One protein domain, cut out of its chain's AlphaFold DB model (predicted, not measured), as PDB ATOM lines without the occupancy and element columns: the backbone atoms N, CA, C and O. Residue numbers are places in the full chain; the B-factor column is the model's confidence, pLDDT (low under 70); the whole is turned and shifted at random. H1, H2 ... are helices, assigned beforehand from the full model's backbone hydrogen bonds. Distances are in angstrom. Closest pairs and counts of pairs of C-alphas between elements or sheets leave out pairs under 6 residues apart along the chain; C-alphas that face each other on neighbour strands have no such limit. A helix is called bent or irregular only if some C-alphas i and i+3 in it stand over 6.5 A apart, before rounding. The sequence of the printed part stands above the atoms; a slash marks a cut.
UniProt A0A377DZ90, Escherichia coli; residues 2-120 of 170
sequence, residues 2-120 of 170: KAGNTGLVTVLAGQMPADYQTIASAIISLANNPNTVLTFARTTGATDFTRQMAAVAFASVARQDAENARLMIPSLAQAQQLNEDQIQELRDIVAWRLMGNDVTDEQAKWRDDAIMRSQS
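AT A GLANCE: This is residues 2 to 120 of the 170 residues of a protein of Escherichia coli (UniProt A0A377DZ90). Seven helices zigzag along an elongated body, each folding back on the one before, with H2, H4 and H6 side by side in one row and H3 and H5 in a second row packed on it. H4 lies in the middle, H1 packs on H2 near one end, and H7 packs on H6 at the other end, more strongly tilted. H2 to H6 make an up-and-down bundle, each helix running against the one before it. The printed part has 119 residues, with seven named helices in the order H1 to H7 and no named strand: all helix. It is compact, with a radius of gyration of the C-alphas of 14.8 A, and spans 49 by 26 by 23 A.

HOW THE PARTS SIT: The hub is H4, residues 48 to 64, which touches four helices. It forms a hairpin with H3, residues 34 to 43, at a shallow tilt of 31 degrees; the closest C-alphas, of Pro 34 and Ala 57, are 5.0 A apart. H4 also forms a hairpin with H5, residues 66 to 79, touching it with residues 58 to 62 alone; the closest C-alphas, of Ala 62 and Ala 69, are 4.9 A apart. H6, residues 84 to 97, runs the same way as H4 at 20 degrees, a shallow tilt, and touches it, the closest C-alphas being those of Ala 62 and Val 94, 5.8 A apart. H2, residues 18 to 32, only just touches H4, with 3 pairs of C-alphas within 8 A, the closest Leu 30 and Ala 57 at 6.6 A. H3 and H5 touch, the same way at a shallow 13 degrees, closest at the C-alphas of Arg 42 and Ala 79, 5.4 A. H1, residues 6 to 14, forms a hairpin with H2, the closest C-alphas, of Ala 13 and Ala 24, being 4.6 A apart. H7, residues 105 to 117, forms a hairpin with H6 at a steep tilt of 44 degrees, closest at the C-alphas of Ala 95 and Arg 111, 5.0 A. H1 and H7 are apart. Every O i to N i+4 pair is within hydrogen-bond range in H1, H4 and H7; the counts are 9 of 11 in H2, 4 of 6 in H3, 8 of 10 in H5 and 9 of 10 in H6.

IN THESE COORDINATES: H4 is 24.8 A long, from C-alpha 48 at (0.277, -0.006, 6.914). H2 measures 21.3 A, H6 20.3 A, H5 19.7 A, H7 18.8 A, H3 14.8 A and H1 12.3 A. H1 begins at C-alpha 6 (16.742, -5.388, -2.170), and H7 ends at C-alpha 117 (-2.902, -19.265, 17.730). H2, H3 and H5 are irregular: C-alphas 19 and 22 are 7.7 A apart, 35 and 38 7.4 A, 71 and 74 7.1 A.

THE WHOLE: The C-alphas farthest apart, of Ala 18 and Asp 105, are 49.3 A apart. The printed part has no cut and no long link. Its mean pLDDT is 87.6; residues 2 to 10, 14 and 19 are under 70.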
ATOM      1  N   LYS A   2       8.592  -9.519  -0.887       38.25
ATOM      2  CA  LYS A   2       8.444 -10.994  -0.782       38.25
ATOM      3  C   LYS A   2       9.485 -11.839  -1.554       38.25
ATOM      4  O   LYS A   2       9.563 -13.035  -1.317       38.25
ATOM      5  N   ALA A   3      10.294 -11.238  -2.430       45.75
ATOM      6  CA  ALA A   3      11.259 -11.939  -3.287       45.75
ATOM      7  C   ALA A   3      12.743 -11.640  -2.977       45.75
ATOM      8  O   ALA A   3      13.592 -11.890  -3.821       45.75
ATOM      9  N   GLY A   4      13.083 -11.053  -1.817       50.03
ATOM     10  CA  GLY A   4      14.489 -10.749  -1.480       50.03
ATOM     11  C   GLY A   4      15.163  -9.729  -2.410       50.03
ATOM     12  O   GLY A   4      16.384  -9.650  -2.471       50.03
ATOM     13  N   ASN A   5      14.372  -8.952  -3.153       59.31
ATOM     14  CA  ASN A   5      14.868  -8.083  -4.212       59.31
ATOM     15  C   ASN A   5      15.213  -6.685  -3.663       59.31
ATOM     16  O   ASN A   5      14.523  -5.704  -3.942       59.31
ATOM     17  N   THR A   6      16.244  -6.619  -2.816       62.50
ATOM     18  CA  THR A   6      16.742  -5.388  -2.170       62.50
ATOM     19  C   THR A   6      17.053  -4.287  -3.183       62.50
ATOM     20  O   THR A   6      16.678  -3.141  -2.956       62.50
ATOM     21  N   GLY A   7      17.618  -4.632  -4.345       63.34
ATOM     22  CA  GLY A   7      17.899  -3.668  -5.415       63.34
ATOM     23  C   GLY A   7      16.649  -2.948  -5.932       63.34
ATOM     24  O   GLY A   7      16.660  -1.731  -6.095       63.34
ATOM     25  N   LEU A   8      15.536  -3.668  -6.107       65.50
ATOM     26  CA  LEU A   8      14.268  -3.063  -6.526       65.50
ATOM     27  C   LEU A   8      13.704  -2.126  -5.448       65.50
ATOM     28  O   LEU A   8      13.161  -1.073  -5.766       65.50
ATOM     29  N   VAL A   9      13.854  -2.487  -4.174       68.06
ATOM     30  CA  VAL A   9      13.404  -1.662  -3.042       68.06
ATOM     31  C   VAL A   9      14.189  -0.357  -2.974       68.06
ATOM     32  O   VAL A   9      13.587   0.696  -2.804       68.06
ATOM     33  N   THR A  10      15.508  -0.409  -3.166       67.88
ATOM     34  CA  THR A  10      16.369   0.778  -3.204       67.88
ATOM     35  C   THR A  10      16.005   1.704  -4.362       67.88
ATOM     36  O   THR A  10      15.907   2.913  -4.164       67.88
ATOM     37  N   VAL A  11      15.751   1.152  -5.554       72.62
ATOM     38  CA  VAL A  11      15.342   1.940  -6.729       72.62
ATOM     39  C   VAL A  11      13.987   2.609  -6.501       72.62
ATOM     40  O   VAL A  11      13.855   3.807  -6.732       72.62
ATOM     41  N   LEU A  12      12.995   1.867  -6.001       70.75
ATOM     42  CA  LEU A  12      11.661   2.409  -5.727       70.75
ATOM     43  C   LEU A  12      11.684   3.455  -4.606       70.75
ATOM     44  O   LEU A  12      11.020   4.481  -4.720       70.75
ATOM     45  N   ALA A  13      12.481   3.237  -3.555       71.00
ATOM     46  CA  ALA A  13      12.681   4.214  -2.488       71.00
ATOM     47  C   ALA A  13      13.319   5.508  -3.023       71.00
ATOM     48  O   ALA A  13      12.885   6.600  -2.669       71.00
ATOM     49  N   GLY A  14      14.296   5.398  -3.928       68.00
ATOM     50  CA  GLY A  14      14.932   6.550  -4.575       68.00
ATOM     51  C   GLY A  14      14.012   7.352  -5.504       68.00
ATOM     52  O   GLY A  14      14.317   8.501  -5.806       68.00
ATOM     53  N   GLN A  15      12.890   6.773  -5.940       75.06
ATOM     54  CA  GLN A  15      11.891   7.428  -6.794       75.06
ATOM     55  C   GLN A  15      10.746   8.078  -6.001       75.06
ATOM     56  O   GLN A  15       9.837   8.651  -6.605       75.06
ATOM     57  N   MET A  16      10.751   7.990  -4.666       74.69
ATOM     58  CA  MET A  16       9.687   8.574  -3.850       74.69
ATOM     59  C   MET A  16       9.748  10.117  -3.852       74.69
ATOM     60  O   MET A  16      10.841  10.687  -3.912       74.69
ATOM     61  N   PRO A  17       8.595  10.811  -3.752       74.19
ATOM     62  CA  PRO A  17       8.545  12.271  -3.652       74.19
ATOM     63  C   PRO A  17       9.350  12.815  -2.463       74.19
ATOM     64  O   PRO A  17       9.570  12.102  -1.482       74.19
ATOM     65  N   ALA A  18       9.740  14.093  -2.522       70.56
ATOM     66  CA  ALA A  18      10.572  14.743  -1.503       70.56
ATOM     67  C   ALA A  18      10.021  14.579  -0.072       70.56
ATOM     68  O   ALA A  18      10.787  14.309   0.853       70.56
ATOM     69  N   ASP A  19       8.695  14.617   0.084       69.81
ATOM     70  CA  ASP A  19       7.995  14.459   1.367       69.81
ATOM     71  C   ASP A  19       8.205  13.079   2.023       69.81
ATOM     72  O   ASP A  19       7.992  12.912   3.223       69.81
ATOM     73  N   TYR A  20       8.668  12.084   1.259       70.81
ATOM     74  CA  TYR A  20       8.916  10.715   1.714       70.81
ATOM     75  C   TYR A  20      10.408  10.360   1.810       70.81
ATOM     76  O   TYR A  20      10.733   9.212   2.125       70.81
ATOM     77  N   GLN A  21      11.333  11.306   1.596       72.56
ATOM     78  CA  GLN A  21      12.778  11.021   1.620       72.56
ATOM     79  C   GLN A  21      13.270  10.424   2.948       72.56
ATOM     80  O   GLN A  21      14.148   9.557   2.955       72.56
ATOM     81  N   THR A  22      12.687  10.828   4.078       75.25
ATOM     82  CA  THR A  22      13.029  10.266   5.396       75.25
ATOM     83  C   THR A  22      12.652   8.785   5.490       75.25
ATOM     84  O   THR A  22      13.401   7.983   6.041       75.25
ATOM     85  N   ILE A  23      11.522   8.391   4.898       73.06
ATOM     86  CA  ILE A  23      11.084   6.990   4.853       73.06
ATOM     87  C   ILE A  23      11.922   6.213   3.832       73.06
ATOM     88  O   ILE A  23      12.347   5.097   4.120       73.06
ATOM     89  N   ALA A  24      12.235   6.808   2.680       74.06
ATOM     90  CA  ALA A  24      13.088   6.198   1.664       74.06
ATOM     91  C   ALA A  24      14.496   5.865   2.195       74.06
ATOM     92  O   ALA A  24      14.977   4.747   2.012       74.06
ATOM     93  N   SER A  25      15.143   6.790   2.910       77.75
ATOM     94  CA  SER A  25      16.465   6.550   3.512       77.75
ATOM     95  C   SER A  25      16.424   5.484   4.613       77.75
ATOM     96  O   SER A  25      17.314   4.627   4.693       77.75
ATOM     97  N   ALA A  26      15.357   5.471   5.413       77.56
ATOM     98  CA  ALA A  26      15.123   4.445   6.421       77.56
ATOM     99  C   ALA A  26      14.892   3.060   5.779       77.56
ATOM    100  O   ALA A  26      15.423   2.066   6.268       77.56
ATOM    101  N   ILE A  27      14.190   2.990   4.641       74.25
ATOM    102  CA  ILE A  27      13.993   1.761   3.855       74.25
ATOM    103  C   ILE A  27      15.312   1.239   3.285       74.25
ATOM    104  O   ILE A  27      15.569   0.039   3.357       74.25
ATOM    105  N   ILE A  28      16.159   2.111   2.734       78.81
ATOM    106  CA  ILE A  28      17.474   1.716   2.210       78.81
ATOM    107  C   ILE A  28      18.343   1.153   3.341       78.81
ATOM    108  O   ILE A  28      18.959   0.099   3.188       78.81
ATOM    109  N   SER A  29      18.344   1.816   4.500       80.62
ATOM    110  CA  SER A  29      19.064   1.346   5.689       80.62
ATOM    111  C   SER A  29      18.558  -0.024   6.149       80.62
ATOM    112  O   SER A  29      19.356  -0.918   6.425       80.62
ATOM    113  N   LEU A  30      17.237  -0.209   6.147       80.12
ATOM    114  CA  LEU A  30      16.577  -1.459   6.508       80.12
ATOM    115  C   LEU A  30      16.884  -2.597   5.522       80.12
ATOM    116  O   LEU A  30      17.091  -3.736   5.936       80.12
ATOM    117  N   ALA A  31      16.941  -2.290   4.225       76.94
ATOM    118  CA  ALA A  31      17.290  -3.241   3.173       76.94
ATOM    119  C   ALA A  31      18.758  -3.687   3.262       76.94
ATOM    120  O   ALA A  31      19.054  -4.858   3.031       76.94
ATOM    121  N   ASN A  32      19.663  -2.771   3.618       82.62
ATOM    122  CA  ASN A  32      21.086  -3.066   3.792       82.62
ATOM    123  C   ASN A  32      21.371  -3.818   5.099       82.62
ATOM    124  O   ASN A  32      22.236  -4.691   5.130       82.62
ATOM    125  N   ASN A  33      20.661  -3.482   6.179       86.50
ATOM    126  CA  ASN A  33      20.821  -4.123   7.476       86.50
ATOM    127  C   ASN A  33      19.461  -4.337   8.167       86.50
ATOM    128  O   ASN A  33      18.952  -3.417   8.822       86.50
ATOM    129  N   PRO A  34      18.896  -5.559   8.112       86.62
ATOM    130  CA  PRO A  34      17.588  -5.840   8.696       86.62
ATOM    131  C   PRO A  34      17.571  -5.701  10.225       86.62
ATOM    132  O   PRO A  34      16.511  -5.448  10.792       86.62
ATOM    133  N   ASN A  35      18.724  -5.761  10.906       88.75
ATOM    134  CA  ASN A  35      18.808  -5.558  12.359       88.75
ATOM    135  C   ASN A  35      18.456  -4.121  12.787       88.75
ATOM    136  O   ASN A  35      18.216  -3.864  13.963       88.75
ATOM    137  N   THR A  36      18.364  -3.181  11.839       91.38
ATOM    138  CA  THR A  36      17.892  -1.810  12.091       91.38
ATOM    139  C   THR A  36      16.363  -1.688  12.154       91.38
ATOM    140  O   THR A  36      15.850  -0.587  12.365       91.38
ATOM    141  N   VAL A  37      15.617  -2.795  12.030       92.19
ATOM    142  CA  VAL A  37      14.142  -2.808  12.001       92.19
ATOM    143  C   VAL A  37      13.490  -2.139  13.206       92.19
ATOM    144  O   VAL A  37      12.508  -1.420  13.040       92.19
ATOM    145  N   LEU A  38      14.047  -2.298  14.410       91.69
ATOM    146  CA  LEU A  38      13.479  -1.657  15.595       91.69
ATOM    147  C   LEU A  38      13.687  -0.136  15.575       91.69
ATOM    148  O   LEU A  38      12.797   0.612  15.977       91.69
ATOM    149  N   THR A  39      14.833   0.330  15.076       91.69
ATOM    150  CA  THR A  39      15.088   1.762  14.873       91.69
ATOM    151  C   THR A  39      14.132   2.321  13.828       91.69
ATOM    152  O   THR A  39      13.451   3.300  14.109       91.69
ATOM    153  N   PHE A  40      14.005   1.653  12.677       90.56
ATOM    154  CA  PHE A  40      13.051   2.009  11.622       90.56
ATOM    155  C   PHE A  40      11.621   2.135  12.166       90.56
ATOM    156  O   PHE A  40      10.940   3.130  11.923       90.56
ATOM    157  N   ALA A  41      11.186   1.158  12.959       91.75
ATOM    158  CA  ALA A  41       9.861   1.130  13.565       91.75
ATOM    159  C   ALA A  41       9.616   2.257  14.584       91.75
ATOM    160  O   ALA A  41       8.467   2.600  14.837       91.75
ATOM    161  N   ARG A  42      10.665   2.820  15.191       91.69
ATOM    162  CA  ARG A  42      10.551   3.924  16.159       91.69
ATOM    163  C   ARG A  42      10.659   5.300  15.512       91.69
ATOM    164  O   ARG A  42      10.107   6.256  16.042       91.69
ATOM    165  N   THR A  43      11.393   5.418  14.407       88.06
ATOM    166  CA  THR A  43      11.650   6.702  13.735       88.06
ATOM    167  C   THR A  43      10.655   7.008  12.622       88.06
ATOM    168  O   THR A  43      10.536   8.162  12.216       88.06
ATOM    169  N   THR A  44       9.933   5.999  12.127       85.00
ATOM    170  CA  THR A  44       8.887   6.165  11.112       85.00
ATOM    171  C   THR A  44       7.499   6.085  11.743       85.00
ATOM    172  O   THR A  44       7.245   5.257  12.619       85.00
ATOM    173  N   GLY A  45       6.587   6.957  11.305       85.94
ATOM    174  CA  GLY A  45       5.198   6.932  11.765       85.94
ATOM    175  C   GLY A  45       4.516   5.608  11.417       85.94
ATOM    176  O   GLY A  45       4.705   5.086  10.319       85.94
ATOM    177  N   ALA A  46       3.723   5.070  12.345       90.06
ATOM    178  CA  ALA A  46       3.035   3.798  12.168       90.06
ATOM    179  C   ALA A  46       1.943   3.893  11.091       90.06
ATOM    180  O   ALA A  46       0.888   4.494  11.288       90.06
ATOM    181  N   THR A  47       2.201   3.275   9.943       88.12
ATOM    182  CA  THR A  47       1.288   3.168   8.800       88.12
ATOM    183  C   THR A  47       1.294   1.736   8.281       88.12
ATOM    184  O   THR A  47       2.222   0.973   8.549       88.12
ATOM    185  N   ASP A  48       0.299   1.348   7.486       82.44
ATOM    186  CA  ASP A  48       0.277  -0.006   6.914       82.44
ATOM    187  C   ASP A  48       1.502  -0.289   6.038       82.44
ATOM    188  O   ASP A  48       2.027  -1.402   6.030       82.44
ATOM    189  N   PHE A  49       2.025   0.740   5.371       83.19
ATOM    190  CA  PHE A  49       3.253   0.639   4.597       83.19
ATOM    191  C   PHE A  49       4.481   0.367   5.481       83.19
ATOM    192  O   PHE A  49       5.220  -0.586   5.228       83.19
ATOM    193  N   THR A  50       4.699   1.150   6.544       86.06
ATOM    194  CA  THR A  50       5.857   0.955   7.440       86.06
ATOM    195  C   THR A  50       5.772  -0.368   8.194       86.06
ATOM    196  O   THR A  50       6.790  -1.043   8.342       86.06
ATOM    197  N   ARG A  51       4.567  -0.805   8.582       89.94
ATOM    198  CA  ARG A  51       4.331  -2.115   9.206       89.94
ATOM    199  C   ARG A  51       4.724  -3.266   8.286       89.94
ATOM    200  O   ARG A  51       5.460  -4.152   8.710       89.94
ATOM    201  N   GLN A  52       4.311  -3.230   7.016       85.88
ATOM    202  CA  GLN A  52       4.696  -4.252   6.033       85.88
ATOM    203  C   GLN A  52       6.210  -4.279   5.792       85.88
ATOM    204  O   GLN A  52       6.812  -5.350   5.687       85.88
ATOM    205  N   MET A  53       6.847  -3.108   5.725       84.31
ATOM    206  CA  MET A  53       8.301  -3.022   5.565       84.31
ATOM    207  C   MET A  53       9.036  -3.587   6.783       84.31
ATOM    208  O   MET A  53       9.968  -4.381   6.623       84.31
ATOM    209  N   ALA A  54       8.571  -3.249   7.987       89.75
ATOM    210  CA  ALA A  54       9.103  -3.783   9.229       89.75
ATOM    211  C   ALA A  54       8.928  -5.305   9.318       89.75
ATOM    212  O   ALA A  54       9.888  -5.992   9.648       89.75
ATOM    213  N   ALA A  55       7.765  -5.855   8.951       90.12
ATOM    214  CA  ALA A  55       7.513  -7.298   8.972       90.12
ATOM    215  C   ALA A  55       8.469  -8.078   8.051       90.12
ATOM    216  O   ALA A  55       9.008  -9.119   8.430       90.12
ATOM    217  N   VAL A  56       8.759  -7.561   6.853       86.69
ATOM    218  CA  VAL A  56       9.683  -8.241   5.932       86.69
ATOM    219  C   VAL A  56      11.139  -8.140   6.396       86.69
ATOM    220  O   VAL A  56      11.895  -9.113   6.294       86.69
ATOM    221  N   ALA A  57      11.549  -6.996   6.940       89.38
ATOM    222  CA  ALA A  57      12.871  -6.880   7.544       89.38
ATOM    223  C   ALA A  57      13.008  -7.783   8.775       89.38
ATOM    224  O   ALA A  57      14.000  -8.493   8.912       89.38
ATOM    225  N   PHE A  58      11.968  -7.848   9.603       94.50
ATOM    226  CA  PHE A  58      11.880  -8.747  10.746       94.50
ATOM    227  C   PHE A  58      12.001 -10.220  10.331       94.50
ATOM    228  O   PHE A  58      12.738 -10.971  10.963       94.50
ATOM    229  N   ALA A  59      11.392 -10.636   9.215       92.75
ATOM    230  CA  ALA A  59      11.589 -11.983   8.668       92.75
ATOM    231  C   ALA A  59      13.048 -12.283   8.291       92.75
ATOM    232  O   ALA A  59      13.491 -13.434   8.376       92.75
ATOM    233  N   SER A  60      13.798 -11.254   7.893       90.62
ATOM    234  CA  SER A  60      15.233 -11.361   7.624       90.62
ATOM    235  C   SER A  60      16.044 -11.444   8.920       90.62
ATOM    236  O   SER A  60      16.945 -12.277   8.989       90.62
ATOM    237  N   VAL A  61      15.683 -10.678   9.962       93.50
ATOM    238  CA  VAL A  61      16.267 -10.806  11.315       93.50
ATOM    239  C   VAL A  61      16.042 -12.213  11.859       93.50
ATOM    240  O   VAL A  61      17.005 -12.887  12.201       93.50
ATOM    241  N   ALA A  62      14.806 -12.715  11.827       94.94
ATOM    242  CA  ALA A  62      14.466 -14.052  12.316       94.94
ATOM    243  C   ALA A  62      15.222 -15.170  11.579       94.94
ATOM    244  O   ALA A  62      15.478 -16.229  12.143       94.94
ATOM    245  N   ARG A  63      15.582 -14.956  10.305       91.94
ATOM    246  CA  ARG A  63      16.412 -15.901   9.545       91.94
ATOM    247  C   ARG A  63      17.862 -15.941  10.032       91.94
ATOM    248  O   ARG A  63      18.485 -16.986   9.891       91.94
ATOM    249  N   GLN A  64      18.387 -14.822  10.523       91.81
ATOM    250  CA  GLN A  64      19.752 -14.718  11.041       91.81
ATOM    251  C   GLN A  64      19.822 -15.191  12.493       91.81
ATOM    252  O   GLN A  64      20.709 -15.962  12.840       91.81
ATOM    253  N   ASP A  65      18.870 -14.749  13.311       94.88
ATOM    254  CA  ASP A  65      18.789 -15.046  14.734       94.88
ATOM    255  C   ASP A  65      17.314 -15.095  15.159       94.88
ATOM    256  O   ASP A  65      16.623 -14.075  15.275       94.88
ATOM    257  N   ALA A  66      16.817 -16.316  15.355       96.06
ATOM    258  CA  ALA A  66      15.433 -16.556  15.738       96.06
ATOM    259  C   ALA A  66      15.133 -16.068  17.162       96.06
ATOM    260  O   ALA A  66      14.021 -15.607  17.420       96.06
ATOM    261  N   GLU A  67      16.107 -16.140  18.072       96.62
ATOM    262  CA  GLU A  67      15.921 -15.760  19.472       96.62
ATOM    263  C   GLU A  67      15.861 -14.243  19.619       96.62
ATOM    264  O   GLU A  67      14.941 -13.713  20.244       96.62
ATOM    265  N   ASN A  68      16.770 -13.525  18.957       95.94
ATOM    266  CA  ASN A  68      16.714 -12.068  18.895       95.94
ATOM    267  C   ASN A  68      15.366 -11.593  18.325       95.94
ATOM    268  O   ASN A  68      14.695 -10.743  18.913       95.94
ATOM    269  N   ALA A  69      14.910 -12.192  17.221       96.88
ATOM    270  CA  ALA A  69      13.608 -11.863  16.649       96.88
ATOM    271  C   ALA A  69      12.451 -12.151  17.622       96.88
ATOM    272  O   ALA A  69      11.571 -11.304  17.785       96.88
ATOM    273  N   ARG A  70      12.466 -13.297  18.318       97.69
ATOM    274  CA  ARG A  70      11.466 -13.660  19.338       97.69
ATOM    275  C   ARG A  70      11.344 -12.586  20.419       97.69
ATOM    276  O   ARG A  70      10.239 -12.134  20.719       97.69
ATOM    277  N   LEU A  71      12.479 -12.155  20.968       96.94
ATOM    278  CA  LEU A  71      12.554 -11.147  22.029       96.94
ATOM    279  C   LEU A  71      12.188  -9.737  21.538       96.94
ATOM    280  O   LEU A  71      11.764  -8.892  22.329       96.94
ATOM    281  N   MET A  72      12.302  -9.476  20.236       96.69
ATOM    282  CA  MET A  72      12.004  -8.178  19.631       96.69
ATOM    283  C   MET A  72      10.503  -7.927  19.407       96.69
ATOM    284  O   MET A  72      10.094  -6.764  19.360       96.69
ATOM    285  N   ILE A  73       9.673  -8.977  19.314       97.62
ATOM    286  CA  ILE A  73       8.232  -8.865  19.005       97.62
ATOM    287  C   ILE A  73       7.507  -7.833  19.891       97.62
ATOM    288  O   ILE A  73       6.841  -6.966  19.321       97.62
ATOM    289  N   PRO A  74       7.636  -7.831  21.237       97.69
ATOM    290  CA  PRO A  74       6.918  -6.870  22.078       97.69
ATOM    291  C   PRO A  74       7.301  -5.414  21.783       97.69
ATOM    292  O   PRO A  74       6.439  -4.539  21.718       97.69
ATOM    293  N   SER A  75       8.590  -5.159  21.547       96.62
ATOM    294  CA  SER A  75       9.091  -3.815  21.237       96.62
ATOM    295  C   SER A  75       8.615  -3.335  19.867       96.62
ATOM    296  O   SER A  75       8.279  -2.162  19.707       96.62
ATOM    297  N   LEU A  76       8.567  -4.235  18.881       95.38
ATOM    298  CA  LEU A  76       8.099  -3.915  17.536       95.38
ATOM    299  C   LEU A  76       6.582  -3.676  17.511       95.38
ATOM    300  O   LEU A  76       6.123  -2.708  16.903       95.38
ATOM    301  N   ALA A  77       5.825  -4.504  18.238       96.88
ATOM    302  CA  ALA A  77       4.385  -4.352  18.415       96.88
ATOM    303  C   ALA A  77       4.027  -3.001  19.042       96.88
ATOM    304  O   ALA A  77       3.149  -2.300  18.542       96.88
ATOM    305  N   GLN A  78       4.760  -2.599  20.085       96.56
ATOM    306  CA  GLN A  78       4.575  -1.303  20.733       96.56
ATOM    307  C   GLN A  78       4.926  -0.133  19.802       96.56
ATOM    308  O   GLN A  78       4.162   0.829  19.721       96.56
ATOM    309  N   ALA A  79       6.061  -0.205  19.097       94.94
ATOM    310  CA  ALA A  79       6.559   0.892  18.265       94.94
ATOM    311  C   ALA A  79       5.639   1.216  17.077       94.94
ATOM    312  O   ALA A  79       5.474   2.384  16.737       94.94
ATOM    313  N   GLN A  80       5.011   0.200  16.476       92.69
ATOM    314  CA  GLN A  80       4.142   0.353  15.297       92.69
ATOM    315  C   GLN A  80       2.642   0.193  15.603       92.69
ATOM    316  O   GLN A  80       1.829   0.135  14.672       92.69
ATOM    317  N   GLN A  81       2.283   0.106  16.891       95.12
ATOM    318  CA  GLN A  81       0.919  -0.121  17.379       95.12
ATOM    319  C   GLN A  81       0.236  -1.252  16.594       95.12
ATOM    320  O   GLN A  81      -0.808  -1.051  15.968       95.12
ATOM    321  N   LEU A  82       0.906  -2.409  16.540       95.56
ATOM    322  CA  LEU A  82       0.440  -3.558  15.767       95.56
ATOM    323  C   LEU A  82      -0.839  -4.134  16.379       95.56
ATOM    324  O   LEU A  82      -0.971  -4.206  17.601       95.56
ATOM    325  N   ASN A  83      -1.760  -4.566  15.523       95.75
ATOM    326  CA  ASN A  83      -2.934  -5.326  15.948       95.75
ATOM    327  C   ASN A  83      -2.595  -6.817  16.155       95.75
ATOM    328  O   ASN A  83      -1.489  -7.264  15.843       95.75
ATOM    329  N   GLU A  84      -3.546  -7.597  16.678       96.12
ATOM    330  CA  GLU A  84      -3.326  -9.020  16.982       96.12
ATOM    331  C   GLU A  84      -2.927  -9.846  15.751       96.12
ATOM    332  O   GLU A  84      -2.018 -10.668  15.851       96.12
ATOM    333  N   ASP A  85      -3.521  -9.590  14.582       95.62
ATOM    334  CA  ASP A  85      -3.188 -10.308  13.344       95.62
ATOM    335  C   ASP A  85      -1.744 -10.027  12.904       95.62
ATOM    336  O   ASP A  85      -0.997 -10.938  12.548       95.62
ATOM    337  N   GLN A  86      -1.314  -8.766  12.989       95.62
ATOM    338  CA  GLN A  86       0.054  -8.351  12.681       95.62
ATOM    339  C   GLN A  86       1.057  -8.936  13.681       95.62
ATOM    340  O   GLN A  86       2.139  -9.370  13.291       95.62
ATOM    341  N   ILE A  87       0.710  -8.994  14.969       97.94
ATOM    342  CA  ILE A  87       1.543  -9.654  15.984       97.94
ATOM    343  C   ILE A  87       1.634 -11.156  15.693       97.94
ATOM    344  O   ILE A  87       2.719 -11.735  15.802       97.94
ATOM    345  N   GLN A  88       0.527 -11.791  15.305       98.19
ATOM    346  CA  GLN A  88       0.501 -13.207  14.956       98.19
ATOM    347  C   GLN A  88       1.348 -13.500  13.710       98.19
ATOM    348  O   GLN A  88       2.063 -14.499  13.700       98.19
ATOM    349  N   GLU A  89       1.378 -12.610  12.715       97.06
ATOM    350  CA  GLU A  89       2.283 -12.733  11.563       97.06
ATOM    351  C   GLU A  89       3.761 -12.760  12.001       97.06
ATOM    352  O   GLU A  89       4.528 -13.621  11.560       97.06
ATOM    353  N   LEU A  90       4.168 -11.880  12.924       97.75
ATOM    354  CA  LEU A  90       5.531 -11.891  13.471       97.75
ATOM    355  C   LEU A  90       5.828 -13.176  14.255       97.75
ATOM    356  O   LEU A  90       6.927 -13.729  14.153       97.75
ATOM    357  N   ARG A  91       4.852 -13.677  15.021       98.44
ATOM    358  CA  ARG A  91       4.985 -14.951  15.740       98.44
ATOM    359  C   ARG A  91       5.179 -16.118  14.779       98.44
ATOM    360  O   ARG A  91       6.086 -16.921  14.988       98.44
ATOM    361  N   ASP A  92       4.390 -16.177  13.711       98.44
ATOM    362  CA  ASP A  92       4.475 -17.214  12.685       98.44
ATOM    363  C   ASP A  92       5.851 -17.207  12.002       98.44
ATOM    364  O   ASP A  92       6.458 -18.263  11.804       98.44
ATOM    365  N   ILE A  93       6.389 -16.018  11.702       97.50
ATOM    366  CA  ILE A  93       7.733 -15.843  11.131       97.50
ATOM    367  C   ILE A  93       8.810 -16.478  12.020       97.50
ATOM    368  O   ILE A  93       9.672 -17.201  11.515       97.50
ATOM    369  N   VAL A  94       8.781 -16.220  13.331       98.19
ATOM    370  CA  VAL A  94       9.757 -16.799  14.268       98.19
ATOM    371  C   VAL A  94       9.506 -18.296  14.452       98.19
ATOM    372  O   VAL A  94      10.453 -19.080  14.445       98.19
ATOM    373  N   ALA A  95       8.245 -18.730  14.533       98.38
ATOM    374  CA  ALA A  95       7.895 -20.140  14.674       98.38
ATOM    375  C   ALA A  95       8.443 -20.997  13.520       98.38
ATOM    376  O   ALA A  95       8.941 -22.096  13.760       98.38
ATOM    377  N   TRP A  96       8.445 -20.476  12.286       97.88
ATOM    378  CA  TRP A  96       9.082 -21.126  11.132       97.88
ATOM    379  C   TRP A  96      10.585 -21.370  11.306       97.88
ATOM    380  O   TRP A  96      11.126 -22.311  10.721       97.88
ATOM    381  N   ARG A  97      11.270 -20.525  12.082       97.19
ATOM    382  CA  ARG A  97      12.715 -20.613  12.332       97.19
ATOM    383  C   ARG A  97      13.048 -21.575  13.461       97.19
ATOM    384  O   ARG A  97      14.079 -22.228  13.403       97.19
ATOM    385  N   LEU A  98      12.125 -21.766  14.397       97.50
ATOM    386  CA  LEU A  98      12.247 -22.707  15.511       97.50
ATOM    387  C   LEU A  98      11.818 -24.140  15.130       97.50
ATOM    388  O   LEU A  98      11.319 -24.900  15.959       97.50
ATOM    389  N   MET A  99      11.992 -24.521  13.860       96.44
ATOM    390  CA  MET A  99      11.673 -25.864  13.357       96.44
ATOM    391  C   MET A  99      12.881 -26.817  13.320       96.44
ATOM    392  O   MET A  99      12.752 -27.928  12.803       96.44
ATOM    393  N   GLY A 100      14.044 -26.359  13.790       91.69
ATOM    394  CA  GLY A 100      15.286 -27.128  13.869       91.69
ATOM    395  C   GLY A 100      15.353 -28.058  15.082       91.69
ATOM    396  O   GLY A 100      14.448 -28.088  15.915       91.69
ATOM    397  N   ASN A 101      16.449 -28.813  15.168       89.38
ATOM    398  CA  ASN A 101      16.717 -29.759  16.259       89.38
ATOM    399  C   ASN A 101      17.507 -29.123  17.420       89.38
ATOM    400  O   ASN A 101      17.698 -29.754  18.451       89.38
ATOM    401  N   ASP A 102      17.988 -27.896  17.238       92.00
ATOM    402  CA  ASP A 102      18.810 -27.095  18.155       92.00
ATOM    403  C   ASP A 102      17.981 -26.174  19.071       92.00
ATOM    404  O   ASP A 102      18.521 -25.327  19.780       92.00
ATOM    405  N   VAL A 103      16.659 -26.341  19.055       96.00
ATOM    406  CA  VAL A 103      15.692 -25.502  19.768       96.00
ATOM    407  C   VAL A 103      15.623 -25.906  21.241       96.00
ATOM    408  O   VAL A 103      15.457 -27.083  21.557       96.00
ATOM    409  N   THR A 104      15.702 -24.931  22.147       96.94
ATOM    410  CA  THR A 104      15.572 -25.178  23.594       96.94
ATOM    411  C   THR A 104      14.127 -25.483  23.996       96.94
ATOM    412  O   THR A 104      13.184 -25.136  23.283       96.94
ATOM    413  N   ASP A 105      13.915 -26.058  25.183       95.88
ATOM    414  CA  ASP A 105      12.562 -26.321  25.700       95.88
ATOM    415  C   ASP A 105      11.711 -25.044  25.817       95.88
ATOM    416  O   ASP A 105      10.512 -25.052  25.518       95.88
ATOM    417  N   GLU A 106      12.324 -23.919  26.205       96.81
ATOM    418  CA  GLU A 106      11.645 -22.620  26.267       96.81
ATOM    419  C   GLU A 106      11.182 -22.176  24.875       96.81
ATOM    420  O   GLU A 106      10.023 -21.799  24.685       96.81
ATOM    421  N   GLN A 107      12.073 -22.262  23.886       97.69
ATOM    422  CA  GLN A 107      11.770 -21.891  22.510       97.69
ATOM    423  C   GLN A 107      10.728 -22.825  21.888       97.69
ATOM    424  O   GLN A 107       9.837 -22.354  21.182       97.69
ATOM    425  N   ALA A 108      10.786 -24.125  22.178       97.25
ATOM    426  CA  ALA A 108       9.808 -25.102  21.715       97.25
ATOM    427  C   ALA A 108       8.415 -24.813  22.292       97.25
ATOM    428  O   ALA A 108       7.435 -24.795  21.545       97.25
ATOM    429  N   LYS A 109       8.326 -24.506  23.593       97.81
ATOM    430  CA  LYS A 109       7.071 -24.108  24.245       97.81
ATOM    431  C   LYS A 109       6.515 -22.814  23.653       97.81
ATOM    432  O   LYS A 109       5.320 -22.733  23.376       97.81
ATOM    433  N   TRP A 110       7.375 -21.818  23.443       98.44
ATOM    434  CA  TRP A 110       6.986 -20.549  22.831       98.44
ATOM    435  C   TRP A 110       6.480 -20.742  21.396       98.44
ATOM    436  O   TRP A 110       5.423 -20.226  21.035       98.44
ATOM    437  N   ARG A 111       7.202 -21.531  20.589       98.31
ATOM    438  CA  ARG A 111       6.822 -21.869  19.213       98.31
ATOM    439  C   ARG A 111       5.463 -22.551  19.184       98.31
ATOM    440  O   ARG A 111       4.620 -22.189  18.373       98.31
ATOM    441  N   ASP A 112       5.250 -23.539  20.043       98.25
ATOM    442  CA  ASP A 112       4.011 -24.303  20.041       98.25
ATOM    443  C   ASP A 112       2.816 -23.424  20.487       98.25
ATOM    444  O   ASP A 112       1.764 -23.486  19.853       98.25
ATOM    445  N   ASP A 113       2.970 -22.510  21.457       98.31
ATOM    446  CA  ASP A 113       1.932 -21.503  21.777       98.31
ATOM    447  C   ASP A 113       1.646 -20.559  20.594       98.31
ATOM    448  O   ASP A 113       0.483 -20.285  20.286       98.31
ATOM    449  N   ALA A 114       2.687 -20.117  19.882       98.19
ATOM    450  CA  ALA A 114       2.537 -19.297  18.682       98.19
ATOM    451  C   ALA A 114       1.745 -20.026  17.582       98.19
ATOM    452  O   ALA A 114       0.797 -19.461  17.036       98.19
ATOM    453  N   ILE A 115       2.081 -21.288  17.291       98.31
ATOM    454  CA  ILE A 115       1.408 -22.088  16.255       98.31
ATOM    455  C   ILE A 115      -0.035 -22.408  16.660       98.31
ATOM    456  O   ILE A 115      -0.919 -22.410  15.808       98.31
ATOM    457  N   MET A 116      -0.316 -22.619  17.949       97.12
ATOM    458  CA  MET A 116      -1.682 -22.867  18.426       97.12
ATOM    459  C   MET A 116      -2.646 -21.714  18.123       97.12
ATOM    460  O   MET A 116      -3.839 -21.960  17.931       97.12
ATOM    461  N   ARG A 117      -2.138 -20.480  18.055       96.31
ATOM    462  CA  ARG A 117      -2.902 -19.265  17.730       96.31
ATOM    463  C   ARG A 117      -2.874 -18.915  16.237       96.31
ATOM    464  O   ARG A 117      -3.606 -18.025  15.811       96.31
ATOM    465  N   SER A 118      -2.048 -19.603  15.453       97.06
ATOM    466  CA  SER A 118      -1.859 -19.328  14.030       97.06
ATOM    467  C   SER A 118      -3.051 -19.789  13.192       97.06
ATOM    468  O   SER A 118      -3.675 -20.814  13.466       97.06
ATOM    469  N   GLN A 119      -3.322 -19.042  12.122       95.56
ATOM    470  CA  GLN A 119      -4.245 -19.427  11.047       95.56
ATOM    471  C   GLN A 119      -3.500 -19.996   9.823       95.56
ATOM    472  O   GLN A 119      -4.109 -20.336   8.809       95.56
ATOM    473  N   SER A 120      -2.171 -20.102   9.887       97.62
ATOM    474  CA  SER A 120      -1.342 -20.561   8.778       97.62
ATOM    475  C   SER A 120      -1.367 -22.083   8.662       97.62
ATOM    476  O   SER A 120      -0.665 -22.804   9.376       97.62
TER     477      SER A 120